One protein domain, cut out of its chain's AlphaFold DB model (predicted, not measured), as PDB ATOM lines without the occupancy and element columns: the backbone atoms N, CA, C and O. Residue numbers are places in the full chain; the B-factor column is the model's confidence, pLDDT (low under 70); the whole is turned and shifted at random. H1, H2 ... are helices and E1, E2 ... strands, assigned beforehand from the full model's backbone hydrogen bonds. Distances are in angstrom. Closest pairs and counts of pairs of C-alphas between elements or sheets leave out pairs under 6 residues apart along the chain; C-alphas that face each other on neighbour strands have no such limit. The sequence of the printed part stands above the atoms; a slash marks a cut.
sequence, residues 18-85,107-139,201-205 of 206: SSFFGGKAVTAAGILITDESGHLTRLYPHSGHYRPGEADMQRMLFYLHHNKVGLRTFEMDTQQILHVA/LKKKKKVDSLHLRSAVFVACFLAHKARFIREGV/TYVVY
ATOM      1  N   SER A  18     223.312 167.553 123.760       47.59
ATOM      2  CA  SER A  18     222.738 166.322 124.327       47.59
ATOM      3  C   SER A  18     223.712 165.135 124.408       47.59
ATOM      4  O   SER A  18     223.490 164.213 125.187       47.59
ATOM      5  N   SER A  19     224.800 165.147 123.633       52.50
ATOM      6  CA  SER A  19     225.816 164.085 123.617       52.50
ATOM      7  C   SER A  19     226.958 164.308 124.618       52.50
ATOM      8  O   SER A  19     227.699 163.370 124.897       52.50
ATOM      9  N   PHE A  20     227.134 165.525 125.146       52.53
ATOM     10  CA  PHE A  20     228.351 165.907 125.875       52.53
ATOM     11  C   PHE A  20     228.445 165.294 127.284       52.53
ATOM     12  O   PHE A  20     229.514 164.860 127.700       52.53
ATOM     13  N   PHE A  21     227.319 165.187 127.996       51.94
ATOM     14  CA  PHE A  21     227.262 164.684 129.380       51.94
ATOM     15  C   PHE A  21     226.900 163.191 129.505       51.94
ATOM     16  O   PHE A  21     226.621 162.711 130.604       51.94
ATOM     17  N   GLY A  22     226.863 162.447 128.392       54.88
ATOM     18  CA  GLY A  22     226.585 161.003 128.394       54.88
ATOM     19  C   GLY A  22     225.222 160.602 128.982       54.88
ATOM     20  O   GLY A  22     225.080 159.480 129.457       54.88
ATOM     21  N   GLY A  23     224.240 161.511 128.994       55.28
ATOM     22  CA  GLY A  23     222.906 161.272 129.558       55.28
ATOM     23  C   GLY A  23     222.781 161.438 131.079       55.28
ATOM     24  O   GLY A  23     221.727 161.120 131.624       55.28
ATOM     25  N   LYS A  24     223.807 161.939 131.786       57.44
ATOM     26  CA  LYS A  24     223.681 162.258 133.221       57.44
ATOM     27  C   LYS A  24     222.673 163.388 133.461       57.44
ATOM     28  O   LYS A  24     222.676 164.385 132.741       57.44
ATOM     29  N   ALA A  25     221.860 163.250 134.509       64.88
ATOM     30  CA  ALA A  25     220.930 164.289 134.941       64.88
ATOM     31  C   ALA A  25     221.676 165.561 135.391       64.88
ATOM     32  O   ALA A  25     222.698 165.486 136.075       64.88
ATOM     33  N   VAL A  26     221.141 166.721 135.007       64.88
ATOM     34  CA  VAL A  26     221.677 168.058 135.304       64.88
ATOM     35  C   VAL A  26     220.709 168.761 136.251       64.88
ATOM     36  O   VAL A  26     219.551 168.972 135.899       64.88
ATOM     37  N   THR A  27     221.167 169.107 137.455       67.44
ATOM     38  CA  THR A  27     220.305 169.662 138.514       67.44
ATOM     39  C   THR A  27     220.191 171.186 138.458       67.44
ATOM     40  O   THR A  27     219.186 171.739 138.894       67.44
ATOM     41  N   ALA A  28     221.206 171.865 137.928       74.69
ATOM     42  CA  ALA A  28     221.197 173.295 137.635       74.69
ATOM     43  C   ALA A  28     222.199 173.590 136.512       74.69
ATOM     44  O   ALA A  28     223.201 172.884 136.400       74.69
ATOM     45  N   ALA A  29     221.970 174.658 135.745       80.69
ATOM     46  CA  ALA A  29     222.967 175.286 134.884       80.69
ATOM     47  C   ALA A  29     222.879 176.819 135.003       80.69
ATOM     48  O   ALA A  29     221.780 177.379 135.056       80.69
ATOM     49  N   GLY A  30     224.024 177.499 135.060       87.94
ATOM     50  CA  GLY A  30     224.096 178.951 135.251       87.94
ATOM     51  C   GLY A  30     225.428 179.557 134.811       87.94
ATOM     52  O   GLY A  30     226.373 178.831 134.511       87.94
ATOM     53  N   ILE A  31     225.492 180.888 134.794       90.62
ATOM     54  CA  ILE A  31     226.668 181.674 134.390       90.62
ATOM     55  C   ILE A  31     227.486 182.013 135.630       90.62
ATOM     56  O   ILE A  31     226.928 182.626 136.540       90.62
ATOM     57  N   LEU A  32     228.783 181.709 135.659       91.94
ATOM     58  CA  LEU A  32     229.708 182.301 136.634       91.94
ATOM     59  C   LEU A  32     230.636 183.289 135.930       91.94
ATOM     60  O   LEU A  32     231.195 182.979 134.884       91.94
ATOM     61  N   ILE A  33     230.807 184.468 136.526       92.06
ATOM     62  CA  ILE A  33     231.767 185.488 136.102       92.06
ATOM     63  C   ILE A  33     232.805 185.626 137.212       92.06
ATOM     64  O   ILE A  33     232.459 186.020 138.331       92.06
ATOM     65  N   THR A  34     234.064 185.318 136.916       92.38
ATOM     66  CA  THR A  34     235.194 185.570 137.819       92.38
ATOM     67  C   THR A  34     235.933 186.854 137.448       92.38
ATOM     68  O   THR A  34     235.750 187.389 136.356       92.38
ATOM     69  N   ASP A  35     236.766 187.354 138.356       91.19
ATOM     70  CA  ASP A  35     237.840 188.286 138.004       91.19
ATOM     71  C   ASP A  35     239.083 187.551 137.455       91.19
ATOM     72  O   ASP A  35     239.108 186.321 137.349       91.19
ATOM     73  N   GLU A  36     240.123 188.314 137.105       91.69
ATOM     74  CA  GLU A  36     241.410 187.816 136.590       91.69
ATOM     75  C   GLU A  36     242.165 186.920 137.591       91.69
ATOM     76  O   GLU A  36     243.005 186.115 137.194       91.69
ATOM     77  N   SER A  37     241.848 187.027 138.885       89.69
ATOM     78  CA  SER A  37     242.394 186.184 139.956       89.69
ATOM     79  C   SER A  37     241.527 184.957 140.276       89.69
ATOM     80  O   SER A  37     241.838 184.205 141.198       89.69
ATOM     81  N   GLY A  38     240.453 184.728 139.511       87.81
ATOM     82  CA  GLY A  38     239.564 183.577 139.656       87.81
ATOM     83  C   GLY A  38     238.519 183.703 140.768       87.81
ATOM     84  O   GLY A  38     237.776 182.747 141.004       87.81
ATOM     85  N   HIS A  39     238.400 184.852 141.444       89.12
ATOM     86  CA  HIS A  39     237.347 185.037 142.444       89.12
ATOM     87  C   HIS A  39     235.997 185.240 141.758       89.12
ATOM     88  O   HIS A  39     235.869 186.034 140.829       89.12
ATOM     89  N   LEU A  40     234.962 184.545 142.237       93.25
ATOM     90  CA  LEU A  40     233.594 184.729 141.757       93.25
ATOM     91  C   LEU A  40     233.106 186.151 142.081       93.25
ATOM     92  O   LEU A  40     233.103 186.543 143.249       93.25
ATOM     93  N   THR A  41     232.651 186.882 141.056       93.50
ATOM     94  CA  THR A  41     232.107 188.249 141.170       93.50
ATOM     95  C   THR A  41     230.622 188.329 140.812       93.50
ATOM     96  O   THR A  41     229.888 189.104 141.432       93.50
ATOM     97  N   ARG A  42     230.132 187.509 139.864       94.56
ATOM     98  CA  ARG A  42     228.694 187.406 139.540       94.56
ATOM     99  C   ARG A  42     228.244 185.987 139.198       94.56
ATOM    100  O   ARG A  42     228.980 185.236 138.568       94.56
ATOM    101  N   LEU A  43     226.999 185.662 139.550       94.00
ATOM    102  CA  LEU A  43     226.289 184.441 139.156       94.00
ATOM    103  C   LEU A  43     224.939 184.795 138.512       94.00
ATOM    104  O   LEU A  43     224.063 185.351 139.171       94.00
ATOM    105  N   TYR A  44     224.723 184.442 137.246       92.88
ATOM    106  CA  TYR A  44     223.413 184.611 136.608       92.88
ATOM    107  C   TYR A  44     222.668 183.259 136.548       92.88
ATOM    108  O   TYR A  44     223.234 182.274 136.066       92.88
ATOM    109  N   PRO A  45     221.407 183.171 137.020       90.81
ATOM    110  CA  PRO A  45     220.643 181.925 137.081       90.81
ATOM    111  C   PRO A  45     220.017 181.596 135.716       90.81
ATOM    112  O   PRO A  45     218.807 181.691 135.543       90.81
ATOM    113  N   HIS A  46     220.842 181.297 134.712       87.56
ATOM    114  CA  HIS A  46     220.429 180.781 133.401       87.56
ATOM    115  C   HIS A  46     221.643 180.364 132.561       87.56
ATOM    116  O   HIS A  46     222.736 180.856 132.794       87.56
ATOM    117  N   SER A  47     221.459 179.524 131.542       81.56
ATOM    118  CA  SER A  47     222.400 179.425 130.410       81.56
ATOM    119  C   SER A  47     221.706 178.819 129.190       81.56
ATOM    120  O   SER A  47     220.994 177.825 129.347       81.56
ATOM    121  N   GLY A  48     221.859 179.411 127.999       82.00
ATOM    122  CA  GLY A  48     221.084 179.033 126.813       82.00
ATOM    123  C   GLY A  48     219.592 178.987 127.134       82.00
ATOM    124  O   GLY A  48     219.033 179.944 127.665       82.00
ATOM    125  N   HIS A  49     218.960 177.830 126.937       79.81
ATOM    126  CA  HIS A  49     217.570 177.577 127.341       79.81
ATOM    127  C   HIS A  49     217.341 177.338 128.829       79.81
ATOM    128  O   HIS A  49     216.217 177.473 129.306       79.81
ATOM    129  N   TYR A  50     218.369 176.952 129.577       81.75
ATOM    130  CA  TYR A  50     218.191 176.460 130.932       81.75
ATOM    131  C   TYR A  50     217.840 177.601 131.905       81.75
ATOM    132  O   TYR A  50     218.446 178.679 131.879       81.75
ATOM    133  N   ARG A  51     216.835 177.362 132.756       85.44
ATOM    134  CA  ARG A  51     216.279 178.298 133.748       85.44
ATOM    135  C   ARG A  51     216.163 177.567 135.100       85.44
ATOM    136  O   ARG A  51     215.157 176.895 135.319       85.44
ATOM    137  N   PRO A  52     217.185 177.613 135.976       87.88
ATOM    138  CA  PRO A  52     217.128 176.960 137.283       87.88
ATOM    139  C   PRO A  52     216.004 177.551 138.135       87.88
ATOM    140  O   PRO A  52     215.875 178.772 138.250       87.88
ATOM    141  N   GLY A  53     215.224 176.687 138.780       89.06
ATOM    142  CA  GLY A  53     214.228 177.101 139.754       89.06
ATOM    143  C   GLY A  53     214.858 177.579 141.064       89.06
ATOM    144  O   GLY A  53     216.053 177.423 141.326       89.06
ATOM    145  N   GLU A  54     214.024 178.124 141.946       90.81
ATOM    146  CA  GLU A  54     214.438 178.597 143.274       90.81
ATOM    147  C   GLU A  54     215.153 177.519 144.104       90.81
ATOM    148  O   GLU A  54     216.168 177.801 144.740       90.81
ATOM    149  N   ALA A  55     214.670 176.273 144.055       85.88
ATOM    150  CA  ALA A  55     215.294 175.141 144.740       85.88
ATOM    151  C   ALA A  55     216.680 174.794 144.163       85.88
ATOM    152  O   ALA A  55     217.578 174.382 144.897       85.88
ATOM    153  N   ASP A  56     216.870 174.992 142.860       88.62
ATOM    154  CA  ASP A  56     218.113 174.680 142.156       88.62
ATOM    155  C   ASP A  56     219.174 175.744 142.446       88.62
ATOM    156  O   ASP A  56     220.316 175.416 142.776       88.62
ATOM    157  N   MET A  57     218.761 177.013 142.487       90.25
ATOM    158  CA  MET A  57     219.605 178.112 142.956       90.25
ATOM    159  C   MET A  57     219.917 178.030 144.454       90.25
ATOM    160  O   MET A  57     221.031 178.368 144.858       90.25
ATOM    161  N   GLN A  58     219.000 177.517 145.280       89.12
ATOM    162  CA  GLN A  58     219.275 177.240 146.692       89.12
ATOM    163  C   GLN A  58     220.328 176.129 146.856       89.12
ATOM    164  O   GLN A  58     221.245 176.287 147.663       89.12
ATOM    165  N   ARG A  59     220.252 175.042 146.068       85.44
ATOM    166  CA  ARG A  59     221.285 173.986 146.051       85.44
ATOM    167  C   ARG A  59     222.637 174.518 145.560       85.44
ATOM    168  O   ARG A  59     223.646 174.244 146.201       85.44
ATOM    169  N   MET A  60     222.661 175.339 144.507       88.31
ATOM    170  CA  MET A  60     223.885 175.988 144.008       88.31
ATOM    171  C   MET A  60     224.543 176.891 145.065       88.31
ATOM    172  O   MET A  60     225.742 176.788 145.315       88.31
ATOM    173  N   LEU A  61     223.769 177.738 145.751       90.19
ATOM    174  CA  LEU A  61     224.301 178.610 146.806       90.19
ATOM    175  C   LEU A  61     224.802 177.831 148.027       90.19
ATOM    176  O   LEU A  61     225.826 178.198 148.608       90.19
ATOM    177  N   PHE A  62     224.130 176.736 148.390       85.81
ATOM    178  CA  PHE A  62     224.612 175.822 149.422       85.81
ATOM    179  C   PHE A  62     225.929 175.144 149.012       85.81
ATOM    180  O   PHE A  62     226.874 175.134 149.800       85.81
ATOM    181  N   TYR A  63     226.029 174.651 147.773       85.81
ATOM    182  CA  TYR A  63     227.245 174.045 147.224       85.81
ATOM    183  C   TYR A  63     228.429 175.024 147.226       85.81
ATOM    184  O   TYR A  63     229.502 174.685 147.727       85.81
ATOM    185  N   LEU A  64     228.234 176.254 146.736       88.94
ATOM    186  CA  LEU A  64     229.263 177.301 146.750       88.94
ATOM    187  C   LEU A  64     229.737 177.602 148.181       88.94
ATOM    188  O   LEU A  64     230.938 177.601 148.446       88.94
ATOM    189  N   HIS A  65     228.807 177.783 149.123       87.25
ATOM    190  CA  HIS A  65     229.145 178.050 150.520       87.25
ATOM    191  C   HIS A  65     229.880 176.879 151.196       87.25
ATOM    192  O   HIS A  65     230.844 177.094 151.936       87.25
ATOM    193  N   HIS A  66     229.468 175.637 150.919       84.12
ATOM    194  CA  HIS A  66     230.125 174.434 151.432       84.12
ATOM    195  C   HIS A  66     231.591 174.361 150.968       84.12
ATOM    196  O   HIS A  66     232.492 174.188 151.796       84.12
ATOM    197  N   ASN A  67     231.821 174.637 149.677       86.25
ATOM    198  CA  ASN A  67     233.131 174.775 149.029       86.25
ATOM    199  C   ASN A  67     233.850 176.109 149.341       86.25
ATOM    200  O   ASN A  67     234.733 176.538 148.604       86.25
ATOM    201  N   LYS A  68     233.494 176.765 150.454       91.56
ATOM    202  CA  LYS A  68     234.137 177.967 151.022       91.56
ATOM    203  C   LYS A  68     234.064 179.240 150.169       91.56
ATOM    204  O   LYS A  68     234.655 180.246 150.553       91.56
ATOM    205  N   VAL A  69     233.279 179.258 149.091       89.31
ATOM    206  CA  VAL A  69     233.010 180.489 148.334       89.31
ATOM    207  C   VAL A  69     232.146 181.418 149.191       89.31
ATOM    208  O   VAL A  69     231.048 181.066 149.634       89.31
ATOM    209  N   GLY A  70     232.651 182.620 149.459       89.81
ATOM    210  CA  GLY A  70     231.972 183.588 150.312       89.81
ATOM    211  C   GLY A  70     230.763 184.205 149.613       89.81
ATOM    212  O   GLY A  70     230.925 185.063 148.757       89.81
ATOM    213  N   LEU A  71     229.537 183.885 150.044       90.50
ATOM    214  CA  LEU A  71     228.300 184.448 149.459       90.50
ATOM    215  C   LEU A  71     228.159 185.986 149.595       90.50
ATOM    216  O   LEU A  71     227.169 186.563 149.153       90.50
ATOM    217  N   ARG A  72     229.128 186.667 150.217       92.44
ATOM    218  CA  ARG A  72     229.226 188.132 150.277       92.44
ATOM    219  C   ARG A  72     230.090 188.737 149.162       92.44
ATOM    220  O   ARG A  72     229.979 189.936 148.948       92.44
ATOM    221  N   THR A  73     230.933 187.954 148.478       91.12
ATOM    222  CA  THR A  73     231.899 188.470 147.483       91.12
ATOM    223  C   THR A  73     231.302 188.671 146.094       91.12
ATOM    224  O   THR A  73     231.926 189.325 145.267       91.12
ATOM    225  N   PHE A  74     230.114 188.120 145.830       95.56
ATOM    226  CA  PHE A  74     229.491 188.147 144.510       95.56
ATOM    227  C   PHE A  74     228.019 188.549 144.532       95.56
ATOM    228  O   PHE A  74     227.305 188.398 145.532       95.56
ATOM    229  N   GLU A  75     227.565 189.044 143.386       96.81
ATOM    230  CA  GLU A  75     226.167 189.368 143.119       96.81
ATOM    231  C   GLU A  75     225.490 188.325 142.232       96.81
ATOM    232  O   GLU A  75     226.128 187.555 141.517       96.81
ATOM    233  N   MET A  76     224.163 188.320 142.253       93.94
ATOM    234  CA  MET A  76     223.331 187.488 141.403       93.94
ATOM    235  C   MET A  76     222.290 188.320 140.680       93.94
ATOM    236  O   MET A  76     221.701 189.218 141.283       93.94
ATOM    237  N   ASP A  77     221.997 187.974 139.425       93.06
ATOM    238  CA  ASP A  77     220.771 188.457 138.788       93.06
ATOM    239  C   ASP A  77     219.568 187.758 139.423       93.06
ATOM    240  O   ASP A  77     219.419 186.540 139.351       93.06
ATOM    241  N   THR A  78     218.717 188.535 140.082       91.88
ATOM    242  CA  THR A  78     217.556 188.031 140.821       91.88
ATOM    243  C   THR A  78     216.250 188.165 140.057       91.88
ATOM    244  O   THR A  78     215.208 187.798 140.595       91.88
ATOM    245  N   GLN A  79     216.273 188.649 138.809       87.81
ATOM    246  CA  GLN A  79     215.059 188.993 138.068       87.81
ATOM    247  C   GLN A  79     214.045 187.837 137.996       87.81
ATOM    248  O   GLN A  79     212.855 188.062 138.200       87.81
ATOM    249  N   GLN A  80     214.513 186.609 137.740       84.50
ATOM    250  CA  GLN A  80     213.656 185.419 137.657       84.50
ATOM    251  C   GLN A  80     213.165 184.972 139.045       84.50
ATOM    252  O   GLN A  80     211.982 184.719 139.225       84.50
ATOM    253  N   ILE A  81     214.050 184.963 140.049       87.56
ATOM    254  CA  ILE A  81     213.738 184.562 141.436       87.56
ATOM    255  C   ILE A  81     212.692 185.504 142.066       87.56
ATOM    256  O   ILE A  81     211.741 185.067 142.711       87.56
ATOM    257  N   LEU A  82     212.844 186.811 141.848       87.12
ATOM    258  CA  LEU A  82     211.982 187.856 142.407       87.12
ATOM    259  C   LEU A  82     210.850 188.291 141.457       87.12
ATOM    260  O   LEU A  82     210.115 189.215 141.791       87.12
ATOM    261  N   HIS A  83     210.707 187.644 140.293       84.00
ATOM    262  CA  HIS A  83     209.677 187.922 139.279       84.00
ATOM    263  C   HIS A  83     209.589 189.406 138.857       84.00
ATOM    264  O   HIS A  83     208.508 189.942 138.611       84.00
ATOM    265  N   VAL A  84     210.732 190.098 138.775       81.19
ATOM    266  CA  VAL A  84     210.763 191.552 138.539       81.19
ATOM    267  C   VAL A  84     210.647 191.873 137.048       81.19
ATOM    268  O   VAL A  84     211.458 191.439 136.223       81.19
ATOM    269  N   ALA A  85     209.650 192.685 136.698       73.88
ATOM    270  CA  ALA A  85     209.492 193.228 135.354       73.88
ATOM    271  C   ALA A  85     210.590 194.261 135.042       73.88
ATOM    272  O   ALA A  85     210.885 195.146 135.846       73.88
ATOM    273  N   LEU A 107     209.536 201.775 121.567       56.09
ATOM    274  CA  LEU A 107     210.263 201.342 122.762       56.09
ATOM    275  C   LEU A 107     211.555 200.600 122.382       56.09
ATOM    276  O   LEU A 107     211.533 199.456 121.922       56.09
ATOM    277  N   LYS A 108     212.709 201.243 122.600       54.94
ATOM    278  CA  LYS A 108     214.029 200.639 122.364       54.94
ATOM    279  C   LYS A 108     214.296 199.533 123.391       54.94
ATOM    280  O   LYS A 108     214.698 199.805 124.521       54.94
ATOM    281  N   LYS A 109     214.099 198.274 122.980       56.88
ATOM    282  CA  LYS A 109     214.440 197.081 123.771       56.88
ATOM    283  C   LYS A 109     215.937 197.097 124.128       56.88
ATOM    284  O   LYS A 109     216.783 196.914 123.256       56.88
ATOM    285  N   LYS A 110     216.256 197.308 125.408       56.69
ATOM    286  CA  LYS A 110     217.607 197.112 125.966       56.69
ATOM    287  C   LYS A 110     218.045 195.644 125.838       56.69
ATOM    288  O   LYS A 110     217.193 194.753 125.870       56.69
ATOM    289  N   LYS A 111     219.352 195.375 125.730       57.94
ATOM    290  CA  LYS A 111     219.871 193.997 125.696       57.94
ATOM    291  C   LYS A 111     219.692 193.333 127.060       57.94
ATOM    292  O   LYS A 111     219.529 193.996 128.085       57.94
ATOM    293  N   LYS A 112     219.751 191.997 127.086       59.56
ATOM    294  CA  LYS A 112     219.455 191.194 128.286       59.56
ATOM    295  C   LYS A 112     220.326 191.545 129.500       59.56
ATOM    296  O   LYS A 112     219.849 191.418 130.626       59.56
ATOM    297  N   VAL A 113     221.550 192.009 129.250       62.03
ATOM    298  CA  VAL A 113     222.555 192.411 130.246       62.03
ATOM    299  C   VAL A 113     222.409 193.858 130.743       62.03
ATOM    300  O   VAL A 113     222.888 194.170 131.827       62.03
ATOM    301  N   ASP A 114     221.686 194.730 130.031       60.06
ATOM    302  CA  ASP A 114     221.536 196.153 130.396       60.06
ATOM    303  C   ASP A 114     220.375 196.394 131.396       60.06
ATOM    304  O   ASP A 114     219.958 197.533 131.635       60.06
ATOM    305  N   SER A 115     219.778 195.313 131.913       68.19
ATOM    306  CA  SER A 115     218.594 195.308 132.787       68.19
ATOM    307  C   SER A 115     218.613 194.108 133.757       68.19
ATOM    308  O   SER A 115     217.609 193.423 133.978       68.19
ATOM    309  N   LEU A 116     219.799 193.830 134.306       81.38
ATOM    310  CA  LEU A 116     220.031 192.842 135.366       81.38
ATOM    311  C   LEU A 116     219.520 193.374 136.711       81.38
ATOM    312  O   LEU A 116     219.691 194.552 137.024       81.38
ATOM    313  N   HIS A 117     218.937 192.503 137.531       88.31
ATOM    314  CA  HIS A 117     218.417 192.856 138.853       88.31
ATOM    315  C   HIS A 117     219.366 192.329 139.929       88.31
ATOM    316  O   HIS A 117     219.091 191.326 140.590       88.31
ATOM    317  N   LEU A 118     220.519 192.986 140.067       92.81
ATOM    318  CA  LEU A 118     221.603 192.498 140.919       92.81
ATOM    319  C   LEU A 118     221.290 192.618 142.423       92.81
ATOM    320  O   LEU A 118     220.726 193.611 142.897       92.81
ATOM    321  N   ARG A 119     221.643 191.568 143.170       93.94
ATOM    322  CA  ARG A 119     221.663 191.500 144.642       93.94
ATOM    323  C   ARG A 119     222.844 190.646 145.092       93.94
ATOM    324  O   ARG A 119     223.134 189.642 144.451       93.94
ATOM    325  N   SER A 120     223.465 190.964 146.228       94.31
ATOM    326  CA  SER A 120     224.493 190.098 146.830       94.31
ATOM    327  C   SER A 120     223.954 188.684 147.095       94.31
ATOM    328  O   SER A 120     222.830 188.521 147.578       94.31
ATOM    329  N   ALA A 121     224.752 187.654 146.814       92.88
ATOM    330  CA  ALA A 121     224.319 186.259 146.893       92.88
ATOM    331  C   ALA A 121     223.864 185.825 148.302       92.88
ATOM    332  O   ALA A 121     222.979 184.979 148.430       92.88
ATOM    333  N   VAL A 122     224.378 186.454 149.366       91.88
ATOM    334  CA  VAL A 122     223.918 186.231 150.747       91.88
ATOM    335  C   VAL A 122     222.459 186.658 150.945       91.88
ATOM    336  O   VAL A 122     221.718 185.972 151.644       91.88
ATOM    337  N   PHE A 123     222.009 187.738 150.293       92.56
ATOM    338  CA  PHE A 123     220.599 188.145 150.321       92.56
ATOM    339  C   PHE A 123     219.728 187.091 149.633       92.56
ATOM    340  O   PHE A 123     218.689 186.719 150.169       92.56
ATOM    341  N   VAL A 124     220.175 186.566 148.489       92.44
ATOM    342  CA  VAL A 124     219.445 185.529 147.742       92.44
ATOM    343  C   VAL A 124     219.368 184.227 148.538       92.44
ATOM    344  O   VAL A 124     218.290 183.650 148.650       92.44
ATOM    345  N   ALA A 125     220.465 183.801 149.167       90.06
ATOM    346  CA  ALA A 125     220.486 182.623 150.032       90.06
ATOM    347  C   ALA A 125     219.520 182.767 151.222       90.06
ATOM    348  O   ALA A 125     218.726 181.861 151.479       90.06
ATOM    349  N   CYS A 126     219.531 183.918 151.906       86.00
ATOM    350  CA  CYS A 126     218.600 184.204 152.999       86.00
ATOM    351  C   CYS A 126     217.141 184.270 152.520       86.00
ATOM    352  O   CYS A 126     216.273 183.690 153.166       86.00
ATOM    353  N   PHE A 127     216.865 184.920 151.383       90.12
ATOM    354  CA  PHE A 127     215.527 185.002 150.787       90.12
ATOM    355  C   PHE A 127     214.973 183.614 150.441       90.12
ATOM    356  O   PHE A 127     213.865 183.276 150.855       90.12
ATOM    357  N   LEU A 128     215.755 182.787 149.739       88.44
ATOM    358  CA  LEU A 128     215.355 181.433 149.352       88.44
ATOM    359  C   LEU A 128     215.151 180.533 150.578       88.44
ATOM    360  O   LEU A 128     214.137 179.845 150.669       88.44
ATOM    361  N   ALA A 129     216.052 180.587 151.566       82.75
ATOM    362  CA  ALA A 129     215.897 179.841 152.815       82.75
ATOM    363  C   ALA A 129     214.659 180.282 153.618       82.75
ATOM    364  O   ALA A 129     213.937 179.437 154.146       82.75
ATOM    365  N   HIS A 130     214.373 181.587 153.673       83.12
ATOM    366  CA  HIS A 130     213.179 182.141 154.314       83.12
ATOM    367  C   HIS A 130     211.899 181.697 153.590       83.12
ATOM    368  O   HIS A 130     210.979 181.180 154.223       83.12
ATOM    369  N   LYS A 131     211.854 181.801 152.256       82.94
ATOM    370  CA  LYS A 131     210.725 181.329 151.439       82.94
ATOM    371  C   LYS A 131     210.486 179.824 151.629       82.94
ATOM    372  O   LYS A 131     209.355 179.404 151.861       82.94
ATOM    373  N   ALA A 132     211.551 179.021 151.630       79.56
ATOM    374  CA  ALA A 132     211.490 177.581 151.878       79.56
ATOM    375  C   ALA A 132     211.038 177.219 153.309       79.56
ATOM    376  O   ALA A 132     210.433 176.163 153.499       79.56
ATOM    377  N   ARG A 133     211.283 178.076 154.314       73.75
ATOM    378  CA  ARG A 133     210.682 177.930 155.654       73.75
ATOM    379  C   ARG A 133     209.179 178.183 155.627       73.75
ATOM    380  O   ARG A 133     208.435 177.297 156.021       73.75
ATOM    381  N   PHE A 134     208.727 179.308 155.072       70.50
ATOM    382  CA  PHE A 134     207.296 179.654 154.993       70.50
ATOM    383  C   PHE A 134     206.452 178.622 154.219       70.50
ATOM    384  O   PHE A 134     205.271 178.449 154.500       70.50
ATOM    385  N   ILE A 135     207.060 177.888 153.281       68.88
ATOM    386  CA  ILE A 135     206.420 176.769 152.569       68.88
ATOM    387  C   ILE A 135     206.208 175.528 153.469       68.88
ATOM    388  O   ILE A 135     205.287 174.751 153.220       68.88
ATOM    389  N   ARG A 136     207.030 175.344 154.514       60.53
ATOM    390  CA  ARG A 136     206.967 174.226 155.484       60.53
ATOM    391  C   ARG A 136     206.397 174.611 156.856       60.53
ATOM    392  O   ARG A 136     206.189 173.743 157.691       60.53
ATOM    393  N   GLU A 137     206.177 175.896 157.107       60.41
ATOM    394  CA  GLU A 137     205.727 176.444 158.390       60.41
ATOM    395  C   GLU A 137     204.490 177.324 158.144       60.41
ATOM    396  O   GLU A 137     204.531 178.547 158.262       60.41
ATOM    397  N   GLY A 138     203.389 176.693 157.723       59.69
ATOM    398  CA  GLY A 138     202.138 177.369 157.375       59.69
ATOM    399  C   GLY A 138     201.130 176.445 156.684       59.69
ATOM    400  O   GLY A 138     201.321 175.233 156.634       59.69
ATOM    401  N   VAL A 139     200.073 177.022 156.100       59.12
ATOM    402  CA  VAL A 139     198.961 176.296 155.436       59.12
ATOM    403  C   VAL A 139     199.440 175.303 154.361       59.12
ATOM    404  O   VAL A 139     198.814 174.273 154.134       59.12
ATOM    405  N   THR A 201     229.120 178.029 131.283       43.59
ATOM    406  CA  THR A 201     227.980 177.282 131.815       43.59
ATOM    407  C   THR A 201     228.426 176.293 132.880       43.59
ATOM    408  O   THR A 201     228.977 175.237 132.571       43.59
ATOM    409  N   TYR A 202     228.128 176.602 134.137       47.66
ATOM    410  CA  TYR A 202     228.428 175.737 135.273       47.66
ATOM    411  C   TYR A 202     227.227 174.872 135.632       47.66
ATOM    412  O   TYR A 202     226.125 175.384 135.828       47.66
ATOM    413  N   VAL A 203     227.463 173.563 135.737       48.97
ATOM    414  CA  VAL A 203     226.464 172.550 136.092       48.97
ATOM    415  C   VAL A 203     226.672 172.060 137.522       48.97
ATOM    416  O   VAL A 203     227.796 171.757 137.919       48.97
ATOM    417  N   VAL A 204     225.575 171.938 138.272       45.22
ATOM    418  CA  VAL A 204     225.556 171.323 139.609       45.22
ATOM    419  C   VAL A 204     224.967 169.914 139.518       45.22
ATOM    420  O   VAL A 204     223.973 169.696 138.818       45.22
ATOM    421  N   TYR A 205     225.572 168.984 140.253       41.62
ATOM    422  CA  TYR A 205     225.129 167.599 140.434       41.62
ATOM    423  C   TYR A 205     224.667 167.372 141.889       41.62
ATOM    424  O   TYR A 205     225.069 168.149 142.761       41.62
TER     425      TYR A 205
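What this domain is: This is residues 18 to 85, 107 to 139 and 201 to 205 of the 206 residues of the protein "Hypothetical protein" of Grammatophora oceanica (UniProt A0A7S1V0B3). A strongly twisted five-strand sheet has helices H1 and H2 over one face, making two layers, and no named helix over the other; H2 slants away from the sheet, and residues 133 to 139 stick out. The 106 printed residues include two named helices and five named strands, in the order E1, E2, H1, E3, E4, H2, E5; the mixed sheet runs E4 E3 E2 E1 E5. The class is mixed, helices and strands, with under half of the residues in named elements. The whole is compact, with radius of gyration of the C-alphas 14.8 A and spans of 44 by 40 by 30 A.

How they stand to each other: E1, residues 28 to 34, and E2, residues 40 to 44, form an antiparallel hairpin; N 33 and O 42, 2.8 A apart, are within hydrogen-bond range. H1, residues 54 to 66, lies over E1 and E5, residues 201 to 204, at a height over the sheet of 9.4 A; the closest C-alphas of H1 and E1, Asp 56 and Ala 28, are 5.6 A apart. E2, H1 and E3, residues 75 to 77, make a strand-helix-strand unit, parallel neighbour strands with a helix between, whose crossover is right-handed; N 43 and O 75 are 2.9 A apart. E4, residues 118 to 120, is antiparallel to E3, with N 76 and O 119 2.8 A apart. H2, residues 121 to 136, touches H1 at a steep tilt of 54 degrees, opposite ways; their closest C-alphas, Leu 128 and Gln 58, are 6.3 A apart. E5 is antiparallel to E1, with N 202 and O 30 2.9 A apart. In H1 every O i to N i+4 pair is within hydrogen-bond range, in H2 11 of 12.

Where its parts are: E1 begins at C-alpha 28, (221.197, 173.295, 137.635), and spans 18.6 A; H1 spans 18.2 A and H2 22.8 A. E5 ends at C-alpha 204, (225.556, 171.323, 139.609).

The domain as a whole: Residues 86 to 106 and 140 to 200 are not printed, with C-alpha gaps of 15.0 A and 37.4 A. Of the links printed whole, none is long. pLDDT is under 70 at residues 18 to 27, 107 to 115, 135 to 139 and 201 to 205.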